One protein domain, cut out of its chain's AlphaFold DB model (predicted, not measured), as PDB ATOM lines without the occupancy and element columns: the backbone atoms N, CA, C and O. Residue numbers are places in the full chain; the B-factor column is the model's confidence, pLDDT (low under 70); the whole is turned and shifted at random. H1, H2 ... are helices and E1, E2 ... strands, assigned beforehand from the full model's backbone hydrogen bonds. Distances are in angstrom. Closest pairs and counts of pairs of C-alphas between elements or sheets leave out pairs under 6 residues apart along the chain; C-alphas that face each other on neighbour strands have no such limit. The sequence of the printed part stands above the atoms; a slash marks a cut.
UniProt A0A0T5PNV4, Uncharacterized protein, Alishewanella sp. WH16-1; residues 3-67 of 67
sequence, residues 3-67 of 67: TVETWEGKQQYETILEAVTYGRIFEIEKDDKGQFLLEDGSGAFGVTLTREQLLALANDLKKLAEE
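Overview. This is residues 3 to 67 of the 67 residues of an uncharacterized protein of Alishewanella sp. WH16-1 (UniProt A0A0T5PNV4). A small three-stranded sheet, E3 E4 E5, has the short helix H1 over one face, and the hairpin E1 E2 comes up to E5, so that H1 sits in the corner between sheet and hairpin. The long helix H2 meets the sheet and H1 with its residues 51 to 61 and then runs away from them as an arm; residues 62 to 67, of which 62 to 66 belong to H2, stick out. The printed part has 65 residues with two named helices and five named strands, in the order E1 E2 H1 E3 E4 E5 H2; both sheets are antiparallel. The class is mixed, helices and strands, and the whole is compact, with a radius of gyration of the C-alphas of 11.7 A and spans of 33 by 25 by 20 A.

Arrangement. The larger sheet has the order E3, residues 25 to 30, E4, residues 36 to 40, and E5, residues 46 to 49. It is a meander, each strand the antiparallel neighbour of the one before, and both E3 and E4 and E4 and E5 are hairpins. Between E3 and E4, N 29 and O 37 are within hydrogen-bond range at 2.8 A; between E4 and E5, N 38 and O 47 are, also at 2.8 A. H1, residues 16 to 23, is on this sheet at a height of 8.6 A, over E4; it runs along the strands, at 12 degrees to E4 on the local plane. The closest C-alphas of H1 and E4 are those of Gly 23 and Asp 40, 6.1 A apart. E1, residues 3 to 6, and E2, residues 9 to 13, form an antiparallel hairpin, with N 4 and O 11 within hydrogen-bond range at 2.8 A. The closest C-alphas of E1 and E5 are those of Val 4 and Val 47, 6.0 A apart, while E2 and E5 are apart. H2, residues 51 to 66, only grazes the larger sheet, with its residues 51 to 57. H2 touches H1 with residues 57 to 61 alone, about perpendicular at 80 degrees; their closest C-alphas, those of Leu 17 and Leu 57, are 6.4 A apart. In H1 and H2 every O i to N i+4 pair is within hydrogen-bond range.

Along the chain. E3 is 14.3 A long from first to last C-alpha, E4 13.3 A and E5 9.8 A. E1 is 9.7 A long, from C-alpha 3 at (-30.078, 41.553, -31.393), and E2 is 13.2 A. H1 is 10.4 A long. H2 is 23.1 A long, from C-alpha 51 at (-32.485, 57.806, -28.379) to C-alpha 66 at (-34.193, 51.824, -6.083).

Size, cuts and confidence. The two C-alphas farthest apart, those of Asp 32 and Glu 67, are 35.7 A apart. The printed part has no cut, and its six links between named elements are tight. The mean pLDDT of the printed part is 76.1; residues 5 to 8, 23 to 26, 41 to 46 and 67 are under 70.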
ATOM      1  N   THR A   3     -31.269  42.194 -30.821       71.88
ATOM      2  CA  THR A   3     -30.078  41.553 -31.393       71.88
ATOM      3  C   THR A   3     -28.900  42.498 -31.247       71.88
ATOM      4  O   THR A   3     -28.993  43.654 -31.652       71.88
ATOM      5  N   VAL A   4     -27.814  41.993 -30.680       70.62
ATOM      6  CA  VAL A   4     -26.540  42.689 -30.532       70.62
ATOM      7  C   VAL A   4     -25.521  42.008 -31.425       70.62
ATOM      8  O   VAL A   4     -25.484  40.781 -31.502       70.62
ATOM      9  N   GLU A   5     -24.709  42.798 -32.112       68.19
ATOM     10  CA  GLU A   5     -23.617  42.299 -32.935       68.19
ATOM     11  C   GLU A   5     -22.314  42.394 -32.138       68.19
ATOM     12  O   GLU A   5     -21.915  43.470 -31.707       68.19
ATOM     13  N   THR A   6     -21.684  41.249 -31.896       65.69
ATOM     14  CA  THR A   6     -20.403  41.127 -31.199       65.69
ATOM     15  C   THR A   6     -19.349  40.597 -32.168       65.69
ATOM     16  O   THR A   6     -19.666  40.126 -33.264       65.69
ATOM     17  N   TRP A   7     -18.081  40.606 -31.758       61.38
ATOM     18  CA  TRP A   7     -17.003  39.957 -32.512       61.38
ATOM     19  C   TRP A   7     -17.201  38.434 -32.682       61.38
ATOM     20  O   TRP A   7     -16.663  37.850 -33.621       61.38
ATOM     21  N   GLU A   8     -18.001  37.793 -31.821       66.50
ATOM     22  CA  GLU A   8     -18.389  36.374 -31.921       66.50
ATOM     23  C   GLU A   8     -19.614  36.151 -32.828       66.50
ATOM     24  O   GLU A   8     -19.989  35.011 -33.107       66.50
ATOM     25  N   GLY A   9     -20.245  37.229 -33.302       73.38
ATOM     26  CA  GLY A   9     -21.436  37.208 -34.142       73.38
ATOM     27  C   GLY A   9     -22.655  37.847 -33.477       73.38
ATOM     28  O   GLY A   9     -22.560  38.626 -32.535       73.38
ATOM     29  N   LYS A  10     -23.846  37.544 -34.000       79.19
ATOM     30  CA  LYS A  10     -25.101  38.128 -33.509       79.19
ATOM     31  C   LYS A  10     -25.644  37.331 -32.327       79.19
ATOM     32  O   LYS A  10     -25.973  36.158 -32.485       79.19
ATOM     33  N   GLN A  11     -25.790  37.980 -31.177       79.44
ATOM     34  CA  GLN A  11     -26.416  37.420 -29.979       79.44
ATOM     35  C   GLN A  11     -27.783  38.066 -29.724       79.44
ATOM     36  O   GLN A  11     -28.022  39.217 -30.098       79.44
ATOM     37  N   GLN A  12     -28.704  37.314 -29.121       82.06
ATOM     38  CA  GLN A  12     -30.056  37.778 -28.805       82.06
ATOM     39  C   GLN A  12     -30.253  37.876 -27.297       82.06
ATOM     40  O   GLN A  12     -29.913  36.949 -26.569       82.06
ATOM     41  N   TYR A  13     -30.857  38.978 -26.863       81.75
ATOM     42  CA  TYR A  13     -31.182  39.250 -25.465       81.75
ATOM     43  C   TYR A  13     -32.653  39.630 -25.331       81.75
ATOM     44  O   TYR A  13     -33.277  40.136 -26.278       81.75
ATOM     45  N   GLU A  14     -33.236  39.407 -24.159       82.94
ATOM     46  CA  GLU A  14     -34.625  39.782 -23.920       82.94
ATOM     47  C   GLU A  14     -34.742  41.294 -23.729       82.94
ATOM     48  O   GLU A  14     -35.645  41.919 -24.306       82.94
ATOM     49  N   THR A  15     -33.762  41.887 -23.036       81.38
ATOM     50  CA  THR A  15     -33.690  43.323 -22.732       81.38
ATOM     51  C   THR A  15     -32.345  43.951 -23.113       81.38
ATOM     52  O   THR A  15     -31.335  43.272 -23.281       81.38
ATOM     53  N   ILE A  16     -32.318  45.284 -23.236       77.31
ATOM     54  CA  ILE A  16     -31.071  46.042 -23.446       77.31
ATOM     55  C   ILE A  16     -30.180  45.956 -22.196       77.31
ATOM     56  O   ILE A  16     -28.962  45.890 -22.315       77.31
ATOM     57  N   LEU A  17     -30.771  45.907 -20.999       78.94
ATOM     58  CA  LEU A  17     -30.030  45.808 -19.743       78.94
ATOM     59  C   LEU A  17     -29.212  44.511 -19.650       78.94
ATOM     60  O   LEU A  17     -28.060  44.541 -19.218       78.94
ATOM     61  N   GLU A  18     -29.774  43.388 -20.097       77.06
ATOM     62  CA  GLU A  18     -29.051  42.113 -20.180       77.06
ATOM     63  C   GLU A  18     -27.849  42.203 -21.119       77.06
ATOM     64  O   GLU A  18     -26.747  41.805 -20.743       77.06
ATOM     65  N   ALA A  19     -28.045  42.780 -22.307       76.38
ATOM     66  CA  ALA A  19     -26.973  42.993 -23.273       76.38
ATOM     67  C   ALA A  19     -25.839  43.853 -22.692       76.38
ATOM     68  O   ALA A  19     -24.667  43.512 -22.825       76.38
ATOM     69  N   VAL A  20     -26.188  44.945 -22.009       76.69
ATOM     70  CA  VAL A  20     -25.234  45.879 -21.391       76.69
ATOM     71  C   VAL A  20     -24.466  45.220 -20.242       76.69
ATOM     72  O   VAL A  20     -23.254  45.398 -20.120       76.69
ATOM     73  N   THR A  21     -25.155  44.418 -19.424       76.81
ATOM     74  CA  THR A  21     -24.553  43.682 -18.303       76.81
ATOM     75  C   THR A  21     -23.592  42.606 -18.800       76.81
ATOM     76  O   THR A  21     -22.483  42.475 -18.279       76.81
ATOM     77  N   TYR A  22     -23.993  41.854 -19.828       73.75
ATOM     78  CA  TYR A  22     -23.156  40.826 -20.442       73.75
ATOM     79  C   TYR A  22     -21.916  41.432 -21.105       73.75
ATOM     80  O   TYR A  22     -20.800  40.979 -20.856       73.75
ATOM     81  N   GLY A  23     -22.116  42.489 -21.894       67.12
ATOM     82  CA  GLY A  23     -21.054  43.191 -22.602       67.12
ATOM     83  C   GLY A  23     -20.072  43.923 -21.701       67.12
ATOM     84  O   GLY A  23     -19.022  44.322 -22.182       67.12
ATOM     85  N   ARG A  24     -20.387  44.103 -20.406       68.44
ATOM     86  CA  ARG A  24     -19.617  44.959 -19.490       68.44
ATOM     87  C   ARG A  24     -19.338  46.312 -20.147       68.44
ATOM     88  O   ARG A  24     -18.194  46.720 -20.280       68.44
ATOM     89  N   ILE A  25     -20.385  46.968 -20.625       67.25
ATOM     90  CA  ILE A  25     -20.263  48.279 -21.266       67.25
ATOM     91  C   ILE A  25     -19.732  49.297 -20.250       67.25
ATOM     92  O   ILE A  25     -20.257  49.383 -19.137       67.25
ATOM     93  N   PHE A  26     -18.748  50.103 -20.649       63.84
ATOM     94  CA  PHE A  26     -18.188  51.176 -19.817       63.84
ATOM     95  C   PHE A  26     -18.297  52.561 -20.457       63.84
ATOM     96  O   PHE A  26     -18.193  53.557 -19.742       63.84
ATOM     97  N   GLU A  27     -18.539  52.639 -21.767       70.38
ATOM     98  CA  GLU A  27     -18.577  53.902 -22.501       70.38
ATOM     99  C   GLU A  27     -19.844  54.025 -23.351       70.38
ATOM    100  O   GLU A  27     -20.355  53.038 -23.878       70.38
ATOM    101  N   ILE A  28     -20.377  55.249 -23.440       74.56
ATOM    102  CA  ILE A  28     -21.502  55.595 -24.310       74.56
ATOM    103  C   ILE A  28     -21.083  56.778 -25.179       74.56
ATOM    104  O   ILE A  28     -20.985  57.904 -24.686       74.56
ATOM    105  N   GLU A  29     -20.892  56.540 -26.469       80.31
ATOM    106  CA  GLU A  29     -20.598  57.568 -27.464       80.31
ATOM    107  C   GLU A  29     -21.850  57.879 -28.291       80.31
ATOM    108  O   GLU A  29     -22.712  57.026 -28.491       80.31
ATOM    109  N   LYS A  30     -21.992  59.116 -28.770       82.31
ATOM    110  CA  LYS A  30     -23.076  59.498 -29.680       82.31
ATOM    111  C   LYS A  30     -22.510  59.691 -31.083       82.31
ATOM    112  O   LYS A  30     -21.640  60.535 -31.262       82.31
ATOM    113  N   ASP A  31     -23.052  58.976 -32.063       77.38
ATOM    114  CA  ASP A  31     -22.617  59.089 -33.455       77.38
ATOM    115  C   ASP A  31     -23.210  60.326 -34.169       77.38
ATOM    116  O   ASP A  31     -24.153  60.981 -33.700       77.38
ATOM    117  N   ASP A  32     -22.688  60.620 -35.362       81.94
ATOM    118  CA  ASP A  32     -23.129  61.736 -36.215       81.94
ATOM    119  C   ASP A  32     -24.585  61.606 -36.706       81.94
ATOM    120  O   ASP A  32     -25.172  62.563 -37.216       81.94
ATOM    121  N   LYS A  33     -25.194  60.424 -36.553       79.44
ATOM    122  CA  LYS A  33     -26.594  60.136 -36.896       79.44
ATOM    123  C   LYS A  33     -27.522  60.257 -35.684       79.44
ATOM    124  O   LYS A  33     -28.733  60.068 -35.818       79.44
ATOM    125  N   GLY A  34     -26.988  60.605 -34.515       76.56
ATOM    126  CA  GLY A  34     -27.737  60.751 -33.275       76.56
ATOM    127  C   GLY A  34     -28.090  59.434 -32.582       76.56
ATOM    128  O   GLY A  34     -28.972  59.435 -31.718       76.56
ATOM    129  N   GLN A  35     -27.433  58.340 -32.960       80.38
ATOM    130  CA  GLN A  35     -27.472  57.050 -32.282       80.38
ATOM    131  C   GLN A  35     -26.418  57.012 -31.174       80.38
ATOM    132  O   GLN A  35     -25.517  57.846 -31.131       80.38
ATOM    133  N   PHE A  36     -26.562  56.065 -30.255       77.94
ATOM    134  CA  PHE A  36     -25.679  55.907 -29.109       77.94
ATOM    135  C   PHE A  36     -24.984  54.560 -29.188       77.94
ATOM    136  O   PHE A  36     -25.653  53.531 -29.168       77.94
ATOM    137  N   LEU A  37     -23.665  54.570 -29.297       78.31
ATOM    138  CA  LEU A  37     -22.830  53.388 -29.277       78.31
ATOM    139  C   LEU A  37     -22.397  53.117 -27.838       78.31
ATOM    140  O   LEU A  37     -21.824  53.978 -27.182       78.31
ATOM    141  N   LEU A  38     -22.729  51.935 -27.344       76.69
ATOM    142  CA  LEU A  38     -22.335  51.446 -26.036       76.69
ATOM    143  C   LEU A  38     -21.196  50.464 -26.251       76.69
ATOM    144  O   LEU A  38     -21.443  49.430 -26.867       76.69
ATOM    145  N   GLU A  39     -20.003  50.756 -25.737       72.62
ATOM    146  CA  GLU A  39     -18.837  49.881 -25.892       72.62
ATOM    147  C   GLU A  39     -18.318  49.339 -24.561       72.62
ATOM    148  O   GLU A  39     -18.365  49.997 -23.512       72.62
ATOM    149  N   ASP A  40     -17.815  48.109 -24.597       72.38
ATOM    150  CA  ASP A  40     -16.949  47.618 -23.537       72.38
ATOM    151  C   ASP A  40     -15.593  48.335 -23.597       72.38
ATOM    152  O   ASP A  40     -15.181  48.858 -24.627       72.38
ATOM    153  N   GLY A  41     -14.854  48.357 -22.489       63.56
ATOM    154  CA  GLY A  41     -13.602  49.115 -22.380       63.56
ATOM    155  C   GLY A  41     -12.475  48.574 -23.270       63.56
ATOM    156  O   GLY A  41     -11.375  49.121 -23.258       63.56
ATOM    157  N   SER A  42     -12.727  47.482 -24.000       65.50
ATOM    158  CA  SER A  42     -11.836  46.924 -25.012       65.50
ATOM    159  C   SER A  42     -12.240  47.274 -26.454       65.50
ATOM    160  O   SER A  42     -11.446  47.025 -27.362       65.50
ATOM    161  N   GLY A  43     -13.430  47.849 -26.672       63.53
ATOM    162  CA  GLY A  43     -13.991  48.141 -27.995       63.53
ATOM    163  C   GLY A  43     -14.363  46.891 -28.807       63.53
ATOM    164  O   GLY A  43     -14.562  46.971 -30.017       63.53
ATOM    165  N   ALA A  44     -14.409  45.712 -28.181       61.97
ATOM    166  CA  ALA A  44     -14.730  44.444 -28.838       61.97
ATOM    167  C   ALA A  44     -16.242  44.172 -28.865       61.97
ATOM    168  O   ALA A  44     -16.732  43.418 -29.712       61.97
ATOM    169  N   PHE A  45     -16.987  44.765 -27.937       65.44
ATOM    170  CA  PHE A  45     -18.430  44.624 -27.822       65.44
ATOM    171  C   PHE A  45     -19.084  45.997 -27.953       65.44
ATOM    172  O   PHE A  45     -18.840  46.869 -27.126       65.44
ATOM    173  N   GLY A  46     -19.933  46.162 -28.972       67.19
ATOM    174  CA  GLY A  46     -20.629  47.409 -29.275       67.19
ATOM    175  C   GLY A  46     -22.138  47.200 -29.424       67.19
ATOM    176  O   GLY A  46     -22.579  46.303 -30.141       67.19
ATOM    177  N   VAL A  47     -22.954  48.038 -28.784       75.56
ATOM    178  CA  VAL A  47     -24.411  48.074 -28.992       75.56
ATOM    179  C   VAL A  47     -24.813  49.457 -29.463       75.56
ATOM    180  O   VAL A  47     -24.640  50.435 -28.744       75.56
ATOM    181  N   THR A  48     -25.417  49.549 -30.643       81.75
ATOM    182  CA  THR A  48     -25.980  50.812 -31.123       81.75
ATOM    183  C   THR A  48     -27.450  50.929 -30.733       81.75
ATOM    184  O   THR A  48     -28.270  50.081 -31.086       81.75
ATOM    185  N   LEU A  49     -27.792  52.000 -30.021       80.06
ATOM    186  CA  LEU A  49     -29.137  52.309 -29.551       80.06
ATOM    187  C   LEU A  49     -29.669  53.590 -30.191       80.06
ATOM    188  O   LEU A  49     -28.958  54.581 -30.371       80.06
ATOM    189  N   THR A  50     -30.969  53.615 -30.467       84.75
ATOM    190  CA  THR A  50     -31.675  54.873 -30.725       84.75
ATOM    191  C   THR A  50     -31.847  55.667 -29.427       84.75
ATOM    192  O   THR A  50     -31.756  55.134 -28.320       84.75
ATOM    193  N   ARG A  51     -32.174  56.960 -29.543       83.31
ATOM    194  CA  ARG A  51     -32.485  57.806 -28.379       83.31
ATOM    195  C   ARG A  51     -33.605  57.233 -27.504       83.31
ATOM    196  O   ARG A  51     -33.516  57.307 -26.284       83.31
ATOM    197  N   GLU A  52     -34.658  56.695 -28.112       85.94
ATOM    198  CA  GLU A  52     -35.789  56.112 -27.376       85.94
ATOM    199  C   GLU A  52     -35.357  54.879 -26.579       85.94
ATOM    200  O   GLU A  52     -35.708  54.743 -25.408       85.94
ATOM    201  N   GLN A  53     -34.529  54.025 -27.184       82.88
ATOM    202  CA  GLN A  53     -33.969  52.840 -26.538       82.88
ATOM    203  C   GLN A  53     -33.020  53.205 -25.390       82.88
ATOM    204  O   GLN A  53     -33.081  52.582 -24.331       82.88
ATOM    205  N   LEU A  54     -32.200  54.248 -25.554       83.94
ATOM    206  CA  LEU A  54     -31.349  54.759 -24.478       83.94
ATOM    207  C   LEU A  54     -32.178  55.280 -23.293       83.94
ATOM    208  O   LEU A  54     -31.852  55.010 -22.140       83.94
ATOM    209  N   LEU A  55     -33.265  56.012 -23.559       85.38
ATOM    210  CA  LEU A  55     -34.159  56.506 -22.506       85.38
ATOM    211  C   LEU A  55     -34.878  55.364 -21.775       85.38
ATOM    212  O   LEU A  55     -35.052  55.444 -20.559       85.38
ATOM    213  N   ALA A  56     -35.269  54.305 -22.491       85.50
ATOM    214  CA  ALA A  56     -35.823  53.098 -21.882       85.50
ATOM    215  C   ALA A  56     -34.799  52.430 -20.948       85.50
ATOM    216  O   ALA A  56     -35.103  52.225 -19.774       85.50
ATOM    217  N   LEU A  57     -33.563  52.220 -21.420       84.06
ATOM    218  CA  LEU A  57     -32.469  51.676 -20.610       84.06
ATOM    219  C   LEU A  57     -32.208  52.517 -19.347       84.06
ATOM    220  O   LEU A  57     -32.063  51.970 -18.258       84.06
ATOM    221  N   ALA A  58     -32.188  53.847 -19.466       84.06
ATOM    222  CA  ALA A  58     -31.976  54.738 -18.324       84.06
ATOM    223  C   ALA A  58     -33.087  54.627 -17.264       84.06
ATOM    224  O   ALA A  58     -32.814  54.743 -16.071       84.06
ATOM    225  N   ASN A  59     -34.337  54.413 -17.681       84.31
ATOM    226  CA  ASN A  59     -35.444  54.202 -16.749       84.31
ATOM    227  C   ASN A  59     -35.360  52.839 -16.056       84.31
ATOM    228  O   ASN A  59     -35.639  52.758 -14.862       84.31
ATOM    229  N   ASP A  60     -34.959  51.794 -16.777       84.06
ATOM    230  CA  ASP A  60     -34.791  50.458 -16.201       84.06
ATOM    231  C   ASP A  60     -33.654  50.439 -15.170       84.06
ATOM    232  O   ASP A  60     -33.830  49.919 -14.071       84.06
ATOM    233  N   LEU A  61     -32.532  51.111 -15.461       81.44
ATOM    234  CA  LEU A  61     -31.421  51.272 -14.515       81.44
ATOM    235  C   LEU A  61     -31.824  52.026 -13.242       81.44
ATOM    236  O   LEU A  61     -31.391  51.659 -12.153       81.44
ATOM    237  N   LYS A  62     -32.656  53.070 -13.358       82.19
ATOM    238  CA  LYS A  62     -33.167  53.800 -12.188       82.19
ATOM    239  C   LYS A  62     -34.007  52.910 -11.282       82.19
ATOM    240  O   LYS A  62     -33.791  52.929 -10.081       82.19
ATOM    241  N   LYS A  63     -34.917  52.118 -11.860       82.62
ATOM    242  CA  LYS A  63     -35.740  51.170 -11.093       82.62
ATOM    243  C   LYS A  63     -34.872  50.157 -10.355       82.62
ATOM    244  O   LYS A  63     -35.077  49.952  -9.171       82.62
ATOM    245  N   LEU A  64     -33.874  49.590 -11.037       77.88
ATOM    246  CA  LEU A  64     -32.957  48.611 -10.451       77.88
ATOM    247  C   LEU A  64     -32.134  49.184  -9.281       77.88
ATOM    248  O   LEU A  64     -31.768  48.452  -8.374       77.88
ATOM    249  N   ALA A  65     -31.809  50.479  -9.306       76.06
ATOM    250  CA  ALA A  65     -31.050  51.138  -8.238       76.06
ATOM    251  C   ALA A  65     -31.905  51.534  -7.017       76.06
ATOM    252  O   ALA A  65     -31.347  51.889  -5.980       76.06
ATOM    253  N   GLU A  66     -33.233  51.537  -7.157       82.44
ATOM    254  CA  GLU A  66     -34.193  51.824  -6.083       82.44
ATOM    255  C   GLU A  66     -34.684  50.548  -5.364       82.44
ATOM    256  O   GLU A  66     -35.368  50.662  -4.343       82.44
ATOM    257  N   GLU A  67     -34.333  49.362  -5.880       59.91
ATOM    258  CA  GLU A  67     -34.520  48.039  -5.253       59.91
ATOM    259  C   GLU A  67     -33.409  47.710  -4.241       59.91
ATOM    260  O   GLU A  67     -33.749  47.138  -3.176       59.91
TER     261      GLU A  67